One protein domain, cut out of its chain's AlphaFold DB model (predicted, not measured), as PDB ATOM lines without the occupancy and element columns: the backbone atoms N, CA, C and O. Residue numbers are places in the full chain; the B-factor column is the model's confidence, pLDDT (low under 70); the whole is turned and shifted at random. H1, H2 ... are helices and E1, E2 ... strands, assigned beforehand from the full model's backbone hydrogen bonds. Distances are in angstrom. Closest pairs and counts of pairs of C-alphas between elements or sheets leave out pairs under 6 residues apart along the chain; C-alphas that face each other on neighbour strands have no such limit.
ATOM      1  N   MET A  28     146.421  85.184 107.805       85.38
ATOM      2  CA  MET A  28     147.227  86.388 108.008       85.38
ATOM      3  C   MET A  28     148.389  86.478 107.015       85.38
ATOM      4  O   MET A  28     148.625  87.541 106.455       85.38
ATOM      5  N   ALA A  29     149.101  85.379 106.754       84.25
ATOM      6  CA  ALA A  29     150.189  85.369 105.775       84.25
ATOM      7  C   ALA A  29     149.692  85.685 104.357       84.25
ATOM      8  O   ALA A  29     150.299  86.494 103.659       84.25
ATOM      9  N   VAL A  30     148.562  85.096 103.956       87.19
ATOM     10  CA  VAL A  30     147.915  85.394 102.670       87.19
ATOM     11  C   VAL A  30     147.454  86.853 102.625       87.19
ATOM     12  O   VAL A  30     147.744  87.555 101.661       87.19
ATOM     13  N   ALA A  31     146.809  87.351 103.683       87.38
ATOM     14  CA  ALA A  31     146.377  88.744 103.761       87.38
ATOM     15  C   ALA A  31     147.554  89.728 103.680       87.38
ATOM     16  O   ALA A  31     147.438  90.755 103.021       87.38
ATOM     17  N   LEU A  32     148.698  89.409 104.294       86.12
ATOM     18  CA  LEU A  32     149.906  90.231 104.212       86.12
ATOM     19  C   LEU A  32     150.518  90.233 102.808       86.12
ATOM     20  O   LEU A  32     150.956  91.291 102.367       86.12
ATOM     21  N   LEU A  33     150.518  89.097 102.098       87.12
ATOM     22  CA  LEU A  33     150.976  89.020 100.703       87.12
ATOM     23  C   LEU A  33     150.166  89.969  99.813       87.12
ATOM     24  O   LEU A  33     150.709  90.925  99.264       87.12
ATOM     25  N   PHE A  34     148.846  89.770  99.768       87.62
ATOM     26  CA  PHE A  34     147.962  90.605  98.954       87.62
ATOM     27  C   PHE A  34     147.916  92.056  99.440       87.62
ATOM     28  O   PHE A  34     147.832  92.978  98.627       87.62
ATOM     29  N   GLY A  35     147.976  92.281 100.753       87.88
ATOM     30  CA  GLY A  35     147.981  93.612 101.352       87.88
ATOM     31  C   GLY A  35     149.209  94.416 100.944       87.88
ATOM     32  O   GLY A  35     149.080  95.585 100.587       87.88
ATOM     33  N   LEU A  36     150.383  93.786 100.910       87.88
ATOM     34  CA  LEU A  36     151.618  94.437 100.491       87.88
ATOM     35  C   LEU A  36     151.599  94.781  98.997       87.88
ATOM     36  O   LEU A  36     151.931  95.908  98.627       87.88
ATOM     37  N   THR A  37     151.143  93.863  98.148       89.62
ATOM     38  CA  THR A  37     150.999  94.113  96.706       89.62
ATOM     39  C   THR A  37     149.967  95.207  96.428       89.62
ATOM     40  O   THR A  37     150.189  96.085  95.596       89.62
ATOM     41  N   THR A  38     148.878  95.247  97.197       90.12
ATOM     42  CA  THR A  38     147.859  96.306  97.096       90.12
ATOM     43  C   THR A  38     148.389  97.659  97.566       90.12
ATOM     44  O   THR A  38     148.160  98.672  96.906       90.12
ATOM     45  N   ALA A  39     149.145  97.699  98.664       88.81
ATOM     46  CA  ALA A  39     149.795  98.921  99.127       88.81
ATOM     47  C   ALA A  39     150.790  99.454  98.085       88.81
ATOM     48  O   ALA A  39     150.809 100.656  97.812       88.81
ATOM     49  N   ALA A  40     151.562  98.563  97.452       87.38
ATOM     50  CA  ALA A  40     152.449  98.926  96.356       87.38
ATOM     51  C   ALA A  40     151.662  99.525  95.182       87.38
ATOM     52  O   ALA A  40     152.023 100.611  94.730       87.38
ATOM     53  N   LEU A  41     150.560  98.887  94.756       89.25
ATOM     54  CA  LEU A  41     149.694  99.370  93.672       89.25
ATOM     55  C   LEU A  41     149.185 100.788  93.950       89.25
ATOM     56  O   LEU A  41     149.309 101.668  93.098       89.25
ATOM     57  N   LEU A  42     148.618 101.012  95.139       89.56
ATOM     58  CA  LEU A  42     148.068 102.307  95.538       89.56
ATOM     59  C   LEU A  42     149.148 103.389  95.576       89.56
ATOM     60  O   LEU A  42     148.923 104.497  95.094       89.56
ATOM     61  N   TYR A  43     150.331 103.056  96.095       87.38
ATOM     62  CA  TYR A  43     151.467 103.969  96.103       87.38
ATOM     63  C   TYR A  43     151.878 104.375  94.681       87.38
ATOM     64  O   TYR A  43     152.026 105.565  94.398       87.38
ATOM     65  N   GLY A  44     152.011 103.409  93.766       84.44
ATOM     66  CA  GLY A  44     152.354 103.689  92.373       84.44
ATOM     67  C   GLY A  44     151.284 104.514  91.663       84.44
ATOM     68  O   GLY A  44     151.612 105.489  90.992       84.44
ATOM     69  N   LEU A  45     150.002 104.186  91.855       88.00
ATOM     70  CA  LEU A  45     148.889 104.949  91.284       88.00
ATOM     71  C   LEU A  45     148.858 106.396  91.779       88.00
ATOM     72  O   LEU A  45     148.646 107.289  90.966       88.00
ATOM     73  N   ASN A  46     149.103 106.631  93.071       87.69
ATOM     74  CA  ASN A  46     149.184 107.978  93.636       87.69
ATOM     75  C   ASN A  46     150.361 108.767  93.031       87.69
ATOM     76  O   ASN A  46     150.215 109.923  92.650       87.69
ATOM     77  N   LYS A  47     151.518 108.124  92.830       82.81
ATOM     78  CA  LYS A  47     152.658 108.753  92.144       82.81
ATOM     79  C   LYS A  47     152.345 109.137  90.697       82.81
ATOM     80  O   LYS A  47     152.696 110.238  90.285       82.81
ATOM     81  N   PHE A  48     151.624 108.289  89.967       83.50
ATOM     82  CA  PHE A  48     151.196 108.590  88.599       83.50
ATOM     83  C   PHE A  48     150.136 109.700  88.488       83.50
ATOM     84  O   PHE A  48     149.861 110.152  87.379       83.50
ATOM     85  N   GLN A  49     149.508 110.119  89.595       80.12
ATOM     86  CA  GLN A  49     148.627 111.294  89.593       80.12
ATOM     87  C   GLN A  49     149.417 112.605  89.588       80.12
ATOM     88  O   GLN A  49     148.946 113.582  89.014       80.12
ATOM     89  N   ALA A  50     150.596 112.624  90.215       78.62
ATOM     90  CA  ALA A  50     151.465 113.796  90.256       78.62
ATOM     91  C   ALA A  50     152.313 113.927  88.981       78.62
ATOM     92  O   ALA A  50     152.417 115.022  88.441       78.62
ATOM     93  N   ASP A  51     152.853 112.811  88.476       77.81
ATOM     94  CA  ASP A  51     153.713 112.785  87.289       77.81
ATOM     95  C   ASP A  51     153.277 111.687  86.295       77.81
ATOM     96  O   ASP A  51     153.071 110.537  86.694       77.81
ATOM     97  N   PRO A  52     153.182 111.973  84.979       69.12
ATOM     98  CA  PRO A  52     152.747 110.992  83.973       69.12
ATOM     99  C   PRO A  52     153.755 109.848  83.749       69.12
ATOM    100  O   PRO A  52     153.403 108.794  83.207       69.12
ATOM    101  N   SER A  53     155.001 110.027  84.184       72.62
ATOM    102  CA  SER A  53     156.040 109.003  84.214       72.62
ATOM    103  C   SER A  53     156.918 109.202  85.446       72.62
ATOM    104  O   SER A  53     157.256 110.326  85.809       72.62
ATOM    105  N   TRP A  54     157.304 108.107  86.102       71.38
ATOM    106  CA  TRP A  54     158.269 108.155  87.203       71.38
ATOM    107  C   TRP A  54     159.318 107.065  87.034       71.38
ATOM    108  O   TRP A  54     159.077 106.017  86.428       71.38
ATOM    109  N   SER A  55     160.521 107.346  87.524       67.25
ATOM    110  CA  SER A  55     161.654 106.439  87.380       67.25
ATOM    111  C   SER A  55     161.574 105.329  88.421       67.25
ATOM    112  O   SER A  55     161.750 105.567  89.618       67.25
ATOM    113  N   ILE A  56     161.328 104.103  87.964       64.06
ATOM    114  CA  ILE A  56     161.464 102.896  88.777       64.06
ATOM    115  C   ILE A  56     162.728 102.199  88.274       64.06
ATOM    116  O   ILE A  56     162.773 101.724  87.145       64.06
ATOM    117  N   ILE A  57     163.772 102.146  89.109       61.59
ATOM    118  CA  ILE A  57     165.062 101.505  88.771       61.59
ATOM    119  C   ILE A  57     165.785 102.238  87.616       61.59
ATOM    120  O   ILE A  57     166.421 101.634  86.760       61.59
ATOM    121  N   GLY A  58     165.705 103.571  87.579       62.03
ATOM    122  CA  GLY A  58     166.457 104.384  86.615       62.03
ATOM    123  C   GLY A  58     165.855 104.441  85.207       62.03
ATOM    124  O   GLY A  58     166.340 105.217  84.390       62.03
ATOM    125  N   GLN A  59     164.790 103.684  84.927       63.62
ATOM    126  CA  GLN A  59     164.016 103.793  83.691       63.62
ATOM    127  C   GLN A  59     162.658 104.439  83.965       63.62
ATOM    128  O   GLN A  59     161.987 104.116  84.947       63.62
ATOM    129  N   GLY A  60     162.252 105.362  83.090       70.94
ATOM    130  CA  GLY A  60     160.928 105.972  83.140       70.94
ATOM    131  C   GLY A  60     159.863 104.922  82.853       70.94
ATOM    132  O   GLY A  60     159.752 104.441  81.726       70.94
ATOM    133  N   ILE A  61     159.085 104.557  83.869       80.81
ATOM    134  CA  ILE A  61     157.972 103.624  83.719       80.81
ATOM    135  C   ILE A  61     156.693 104.433  83.525       80.81
ATOM    136  O   ILE A  61     156.405 105.364  84.276       80.81
ATOM    137  N   THR A  62     155.920 104.074  82.500       85.00
ATOM    138  CA  THR A  62     154.576 104.614  82.270       85.00
ATOM    139  C   THR A  62     153.540 103.816  83.056       85.00
ATOM    140  O   THR A  62     153.743 102.645  83.393       85.00
ATOM    141  N   LYS A  63     152.382 104.429  83.312       83.56
ATOM    142  CA  LYS A  63     151.288 103.809  84.071       83.56
ATOM    143  C   LYS A  63     150.884 102.429  83.535       83.56
ATOM    144  O   LYS A  63     150.676 101.513  84.324       83.56
ATOM    145  N   ASN A  64     150.810 102.259  82.213       86.44
ATOM    146  CA  ASN A  64     150.409 100.988  81.599       86.44
ATOM    147  C   ASN A  64     151.400  99.862  81.906       86.44
ATOM    148  O   ASN A  64     150.998  98.777  82.321       86.44
ATOM    149  N   VAL A  65     152.700 100.134  81.767       86.31
ATOM    150  CA  VAL A  65     153.754  99.157  82.072       86.31
ATOM    151  C   VAL A  65     153.710  98.778  83.551       86.31
ATOM    152  O   VAL A  65     153.742  97.596  83.890       86.31
ATOM    153  N   TYR A  66     153.549  99.766  84.432       86.75
ATOM    154  CA  TYR A  66     153.409  99.528  85.866       86.75
ATOM    155  C   TYR A  66     152.208  98.631  86.210       86.75
ATOM    156  O   TYR A  66     152.346  97.697  86.997       86.75
ATOM    157  N   LEU A  67     151.045  98.861  85.592       88.81
ATOM    158  CA  LEU A  67     149.855  98.032  85.810       88.81
ATOM    159  C   LEU A  67     150.062  96.579  85.367       88.81
ATOM    160  O   LEU A  67     149.623  95.671  86.071       88.81
ATOM    161  N   HIS A  68     150.768  96.338  84.259       89.44
ATOM    162  CA  HIS A  68     151.123  94.978  83.843       89.44
ATOM    163  C   HIS A  68     152.069  94.295  84.838       89.44
ATOM    164  O   HIS A  68     151.860  93.126  85.167       89.44
ATOM    165  N   PHE A  69     153.059  95.019  85.375       87.00
ATOM    166  CA  PHE A  69     153.923  94.498  86.439       87.00
ATOM    167  C   PHE A  69     153.129  94.142  87.697       87.00
ATOM    168  O   PHE A  69     153.330  93.065  88.256       87.00
ATOM    169  N   MET A  70     152.196  94.999  88.118       90.12
ATOM    170  CA  MET A  70     151.345  94.716  89.275       90.12
ATOM    171  C   MET A  70     150.408  93.531  89.026       90.12
ATOM    172  O   MET A  70     150.251  92.694  89.909       90.12
ATOM    173  N   ALA A  71     149.834  93.400  87.826       88.94
ATOM    174  CA  ALA A  71     149.012  92.243  87.462       88.94
ATOM    175  C   ALA A  71     149.805  90.928  87.541       88.94
ATOM    176  O   ALA A  71     149.322  89.934  88.085       88.94
ATOM    177  N   LEU A  72     151.047  90.939  87.056       89.00
ATOM    178  CA  LEU A  72     151.960  89.804  87.149       89.00
ATOM    179  C   LEU A  72     152.338  89.501  88.608       89.00
ATOM    180  O   LEU A  72     152.361  88.336  88.997       89.00
ATOM    181  N   TRP A  73     152.544  90.521  89.444       90.25
ATOM    182  CA  TRP A  73     152.781  90.340  90.880       90.25
ATOM    183  C   TRP A  73     151.582  89.678  91.577       90.25
ATOM    184  O   TRP A  73     151.754  88.672  92.261       90.25
ATOM    185  N   TYR A  74     150.352  90.129  91.318       89.31
ATOM    186  CA  TYR A  74     149.156  89.466  91.853       89.31
ATOM    187  C   TYR A  74     149.037  88.000  91.417       89.31
ATOM    188  O   TYR A  74     148.628  87.153  92.213       89.31
ATOM    189  N   ALA A  75     149.425  87.666  90.183       88.50
ATOM    190  CA  ALA A  75     149.471  86.273  89.740       88.50
ATOM    191  C   ALA A  75     150.467  85.443  90.574       88.50
ATOM    192  O   ALA A  75     150.152  84.320  90.977       88.50
ATOM    193  N   PHE A  76     151.636  86.004  90.902       87.12
ATOM    194  CA  PHE A  76     152.592  85.363  91.809       87.12
ATOM    195  C   PHE A  76     152.049  85.202  93.231       87.12
ATOM    196  O   PHE A  76     152.250  84.139  93.824       87.12
ATOM    197  N   ASP A  77     151.322  86.182  93.766       87.69
ATOM    198  CA  ASP A  77     150.708  86.082  95.097       87.69
ATOM    199  C   ASP A  77     149.675  84.954  95.166       87.69
ATOM    200  O   ASP A  77     149.626  84.211  96.153       87.69
ATOM    201  N   ILE A  78     148.886  84.767  94.102       88.88
ATOM    202  CA  ILE A  78     147.935  83.652  93.980       88.88
ATOM    203  C   ILE A  78     148.679  82.312  94.008       88.88
ATOM    204  O   ILE A  78     148.293  81.405  94.753       88.88
ATOM    205  N   ILE A  79     149.768  82.186  93.245       89.50
ATOM    206  CA  ILE A  79     150.586  80.966  93.212       89.50
ATOM    207  C   ILE A  79     151.193  80.689  94.595       89.50
ATOM    208  O   ILE A  79     151.098  79.566  95.098       89.50
ATOM    209  N   CYS A  80     151.763  81.705  95.248       85.94
ATOM    210  CA  CYS A  80     152.335  81.578  96.589       85.94
ATOM    211  C   CYS A  80     151.271  81.156  97.609       85.94
ATOM    212  O   CYS A  80     151.488  80.227  98.390       85.94
ATOM    213  N   SER A  81     150.086  81.762  97.548       87.38
ATOM    214  CA  SER A  81     148.951  81.416  98.407       87.38
ATOM    215  C   SER A  81     148.515  79.964  98.210       87.38
ATOM    216  O   SER A  81     148.334  79.235  99.185       87.38
ATOM    217  N   ALA A  82     148.434  79.492  96.963       88.25
ATOM    218  CA  ALA A  82     148.128  78.095  96.664       88.25
ATOM    219  C   ALA A  82     149.181  77.131  97.242       88.25
ATOM    220  O   ALA A  82     148.827  76.086  97.793       88.25
ATOM    221  N   ILE A  83     150.471  77.477  97.171       87.12
ATOM    222  CA  ILE A  83     151.560  76.679  97.759       87.12
ATOM    223  C   ILE A  83     151.444  76.633  99.288       87.12
ATOM    224  O   ILE A  83     151.549  75.552  99.875       87.12
ATOM    225  N   ILE A  84     151.189  77.774  99.932       85.81
ATOM    226  CA  ILE A  84     151.011  77.880 101.387       85.81
ATOM    227  C   ILE A  84     149.826  77.019 101.850       85.81
ATOM    228  O   ILE A  84     149.964  76.226 102.784       85.81
ATOM    229  N   ILE A  85     148.690  77.099 101.151       85.81
ATOM    230  CA  ILE A  85     147.493  76.293 101.432       85.81
ATOM    231  C   ILE A  85     147.784  74.800 101.259       85.81
ATOM    232  O   ILE A  85     147.468  74.005 102.145       85.81
ATOM    233  N   ARG A  86     148.448  74.397 100.169       87.00
ATOM    234  CA  ARG A  86     148.833  72.992  99.946       87.00
ATOM    235  C   ARG A  86     149.746  72.464 101.053       87.00
ATOM    236  O   ARG A  86     149.554  71.336 101.508       87.00
ATOM    237  N   ARG A  87     150.709  73.266 101.522       84.94
ATOM    238  CA  ARG A  87     151.585  72.904 102.651       84.94
ATOM    239  C   ARG A  87     150.802  72.735 103.950       84.94
ATOM    240  O   ARG A  87     151.042  71.767 104.667       84.94
ATOM    241  N   TYR A  88     149.845  73.619 104.225       84.19
ATOM    242  CA  TYR A  88     148.970  73.513 105.392       84.19
ATOM    243  C   TYR A  88     148.100  72.250 105.360       84.19
ATOM    244  O   TYR A  88     148.065  71.502 106.335       84.19
ATOM    245  N   ILE A  89     147.475  71.943 104.220       84.31
ATOM    246  CA  ILE A  89     146.683  70.713 104.052       84.31
ATOM    247  C   ILE A  89     147.565  69.471 104.240       84.31
ATOM    248  O   ILE A  89     147.174  68.533 104.934       84.31
ATOM    249  N   LYS A  90     148.779  69.470 103.671       86.81
ATOM    250  CA  LYS A  90     149.744  68.375 103.859       86.81
ATOM    251  C   LYS A  90     150.120  68.205 105.334       86.81
ATOM    252  O   LYS A  90     150.188  67.074 105.804       86.81
ATOM    253  N   TYR A  91     150.330  69.303 106.061       83.94
ATOM    254  CA  TYR A  91     150.588  69.276 107.501       83.94
ATOM    255  C   TYR A  91     149.417  68.661 108.281       83.94
ATOM    256  O   TYR A  91     149.647  67.775 109.101       83.94
ATOM    257  N   LEU A  92     148.173  69.059 107.999       82.56
ATOM    258  CA  LEU A  92     146.993  68.480 108.654       82.56
ATOM    259  C   LEU A  92     146.880  66.974 108.394       82.56
ATOM    260  O   LEU A  92     146.694  66.205 109.334       82.56
ATOM    261  N   LYS A  93     147.063  66.554 107.134       85.31
ATOM    262  CA  LYS A  93     146.980  65.145 106.727       85.31
ATOM    263  C   LYS A  93     148.048  64.280 107.401       85.31
ATOM    264  O   LYS A  93     147.741  63.176 107.823       85.31
ATOM    265  N   LEU A  94     149.280  64.777 107.522       87.62
ATOM    266  CA  LEU A  94     150.366  64.050 108.193       87.62
ATOM    267  C   LEU A  94     150.150  63.900 109.706       87.62
ATOM    268  O   LEU A  94     150.687  62.971 110.295       87.62
ATOM    269  N   ASN A  95     149.379  64.796 110.326       83.81
ATOM    270  CA  ASN A  95     149.116  64.779 111.766       83.81
ATOM    271  C   ASN A  95     147.701  64.284 112.122       83.81
ATOM    272  O   ASN A  95     147.317  64.370 113.283       83.81
ATOM    273  N   ASN A  96     146.915  63.798 111.148       83.69
ATOM    274  CA  ASN A  96     145.513  63.385 111.330       83.69
ATOM    275  C   ASN A  96     144.639  64.438 112.044       83.69
ATOM    276  O   ASN A  96     143.738  64.104 112.810       83.69
ATOM    277  N   LEU A  97     144.906  65.725 111.803       80.56
ATOM    278  CA  LEU A  97     144.181  66.827 112.433       80.56
ATOM    279  C   LEU A  97     142.970  67.225 111.584       80.56
ATOM    280  O   LEU A  97     143.097  67.315 110.357       80.56
ATOM    281  N   PRO A  98     141.816  67.546 112.196       76.50
ATOM    282  CA  PRO A  98     140.690  68.053 111.436       76.50
ATOM    283  C   PRO A  98     141.025  69.430 110.841       76.50
ATOM    284  O   PRO A  98     141.744  70.230 111.467       76.50
ATOM    285  N   PRO A  99     140.493  69.745 109.645       62.22
ATOM    286  CA  PRO A  99     140.511  71.108 109.142       62.22
ATOM    287  C   PRO A  99     139.802  71.974 110.189       62.22
ATOM    288  O   PRO A  99     138.734  71.609 110.664       62.22
ATOM    289  N   PHE A 100     140.422  73.080 110.601       64.12
ATOM    290  CA  PHE A 100     139.940  73.963 111.680       64.12
ATOM    291  C   PHE A 100     140.109  73.459 113.124       64.12
ATOM    292  O   PHE A 100     139.450  73.991 114.019       64.12
ATOM    293  N   SER A 101     141.022  72.518 113.409       56.81
ATOM    294  CA  SER A 101     141.405  72.271 114.808       56.81
ATOM    295  C   SER A 101     141.896  73.574 115.464       56.81
ATOM    296  O   SER A 101     142.931  74.137 115.097       56.81
ATOM    297  N   ARG A 102     141.131  74.084 116.440       54.09
ATOM    298  CA  ARG A 102     141.616  75.083 117.398       54.09
ATOM    299  C   ARG A 102     142.655  74.371 118.258       54.09
ATOM    300  O   ARG A 102     142.316  73.806 119.287       54.09
ATOM    301  N   GLN A 103     143.902  74.316 117.799       51.69
ATOM    302  CA  GLN A 103     144.998  73.901 118.667       51.69
ATOM    303  C   GLN A 103     145.174  74.991 119.729       51.69
ATOM    304  O   GLN A 103     145.766  76.038 119.431       51.69
ATOM    305  N   ALA A 104     144.558  74.740 120.893       49.19
ATOM    306  CA  ALA A 104     144.732  75.477 122.142       49.19
ATOM    307  C   ALA A 104     146.226  75.718 122.405       49.19
ATOM    308  O   ALA A 104     147.011  74.760 122.220       49.19
TER     309      ALA A 104
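AT A GLANCE: This is residues 28 to 104 of the 104 residues of an uncharacterized protein of Spirochaetae bacterium HGW-Spirochaetae-1 (UniProt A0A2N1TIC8). What shape do these atoms make? They form a slender helical hairpin: H1 and the longer H2 lie side by side and run opposite ways, and the small hairpin of strands E1 and E2 joins them at one end. H2 reaches past the first residues of H1, and residues 95 to 104, in no named element, fold back at that far end. What is it made of? The printed part has 77 residues with two named helices and two named strands, in the order H1, E1, E2, H2; the class is mostly helix, and the sheet has the order E1 - E2, antiparallel. Is it compact? It is extended, a rod with spans of 55 by 20 by 17 A and a radius of gyration of the C-alphas of 18.2 A.

IN THESE COORDINATES: Where does the first element lie? H1 holds residues 28 to 50 and is 32.9 A long from first to last C-alpha, beginning at C-alpha 28, (147.227, 86.388, 108.008). Which strands follow? E1 holds residues 53 to 56, 9.4 A from first to last C-alpha, and E2 holds residues 59 to 62, 9.6 A. What comes last? H2 holds residues 63 to 94, 46.5 A long, from C-alpha 63 at (151.288, 103.809, 84.071) to C-alpha 94 at (150.366, 64.050, 108.193).

HOW THE PARTS SIT: How does H1 stand to H2? They touch, with 12 pairs of C-alphas within 8 A, and their closest C-alphas, those of Val 30 and Ser 81, are 5.9 A apart. They run opposite ways at a shallow tilt of 5 degrees. What do the helix backbones show? In H2 every O i to N i+4 pair is within hydrogen-bond range; in H1 it is 18 of 19. How do the strands pair? E1 and E2 are a hairpin of antiparallel neighbours, with 134 degrees between their N-to-C directions. Within hydrogen-bond range are N 61 and O 54 at 2.9 A, and N 56 and O 59 at 3.1 A. Where are the strands relative to H1? The closest C-alphas of H1 and E1, those of Phe 48 and Trp 54, are 7.2 A apart, while H1 and E2 are only just apart, at 8.2 A.

THE WHOLE: How far does it reach? The two C-alphas farthest apart, those of Asp 51 and Asn 96, are 55.5 A apart. Is there a cut or a long link? The printed part has no cut, and the links H1 to E1, E1 to E2 and E2 to H2 are tight. Where is confidence low? The mean pLDDT of the printed part is 81.6; under 70 are residue 52, residues 55 to 59, and residues 99 to 104, the last being the chain's last residue.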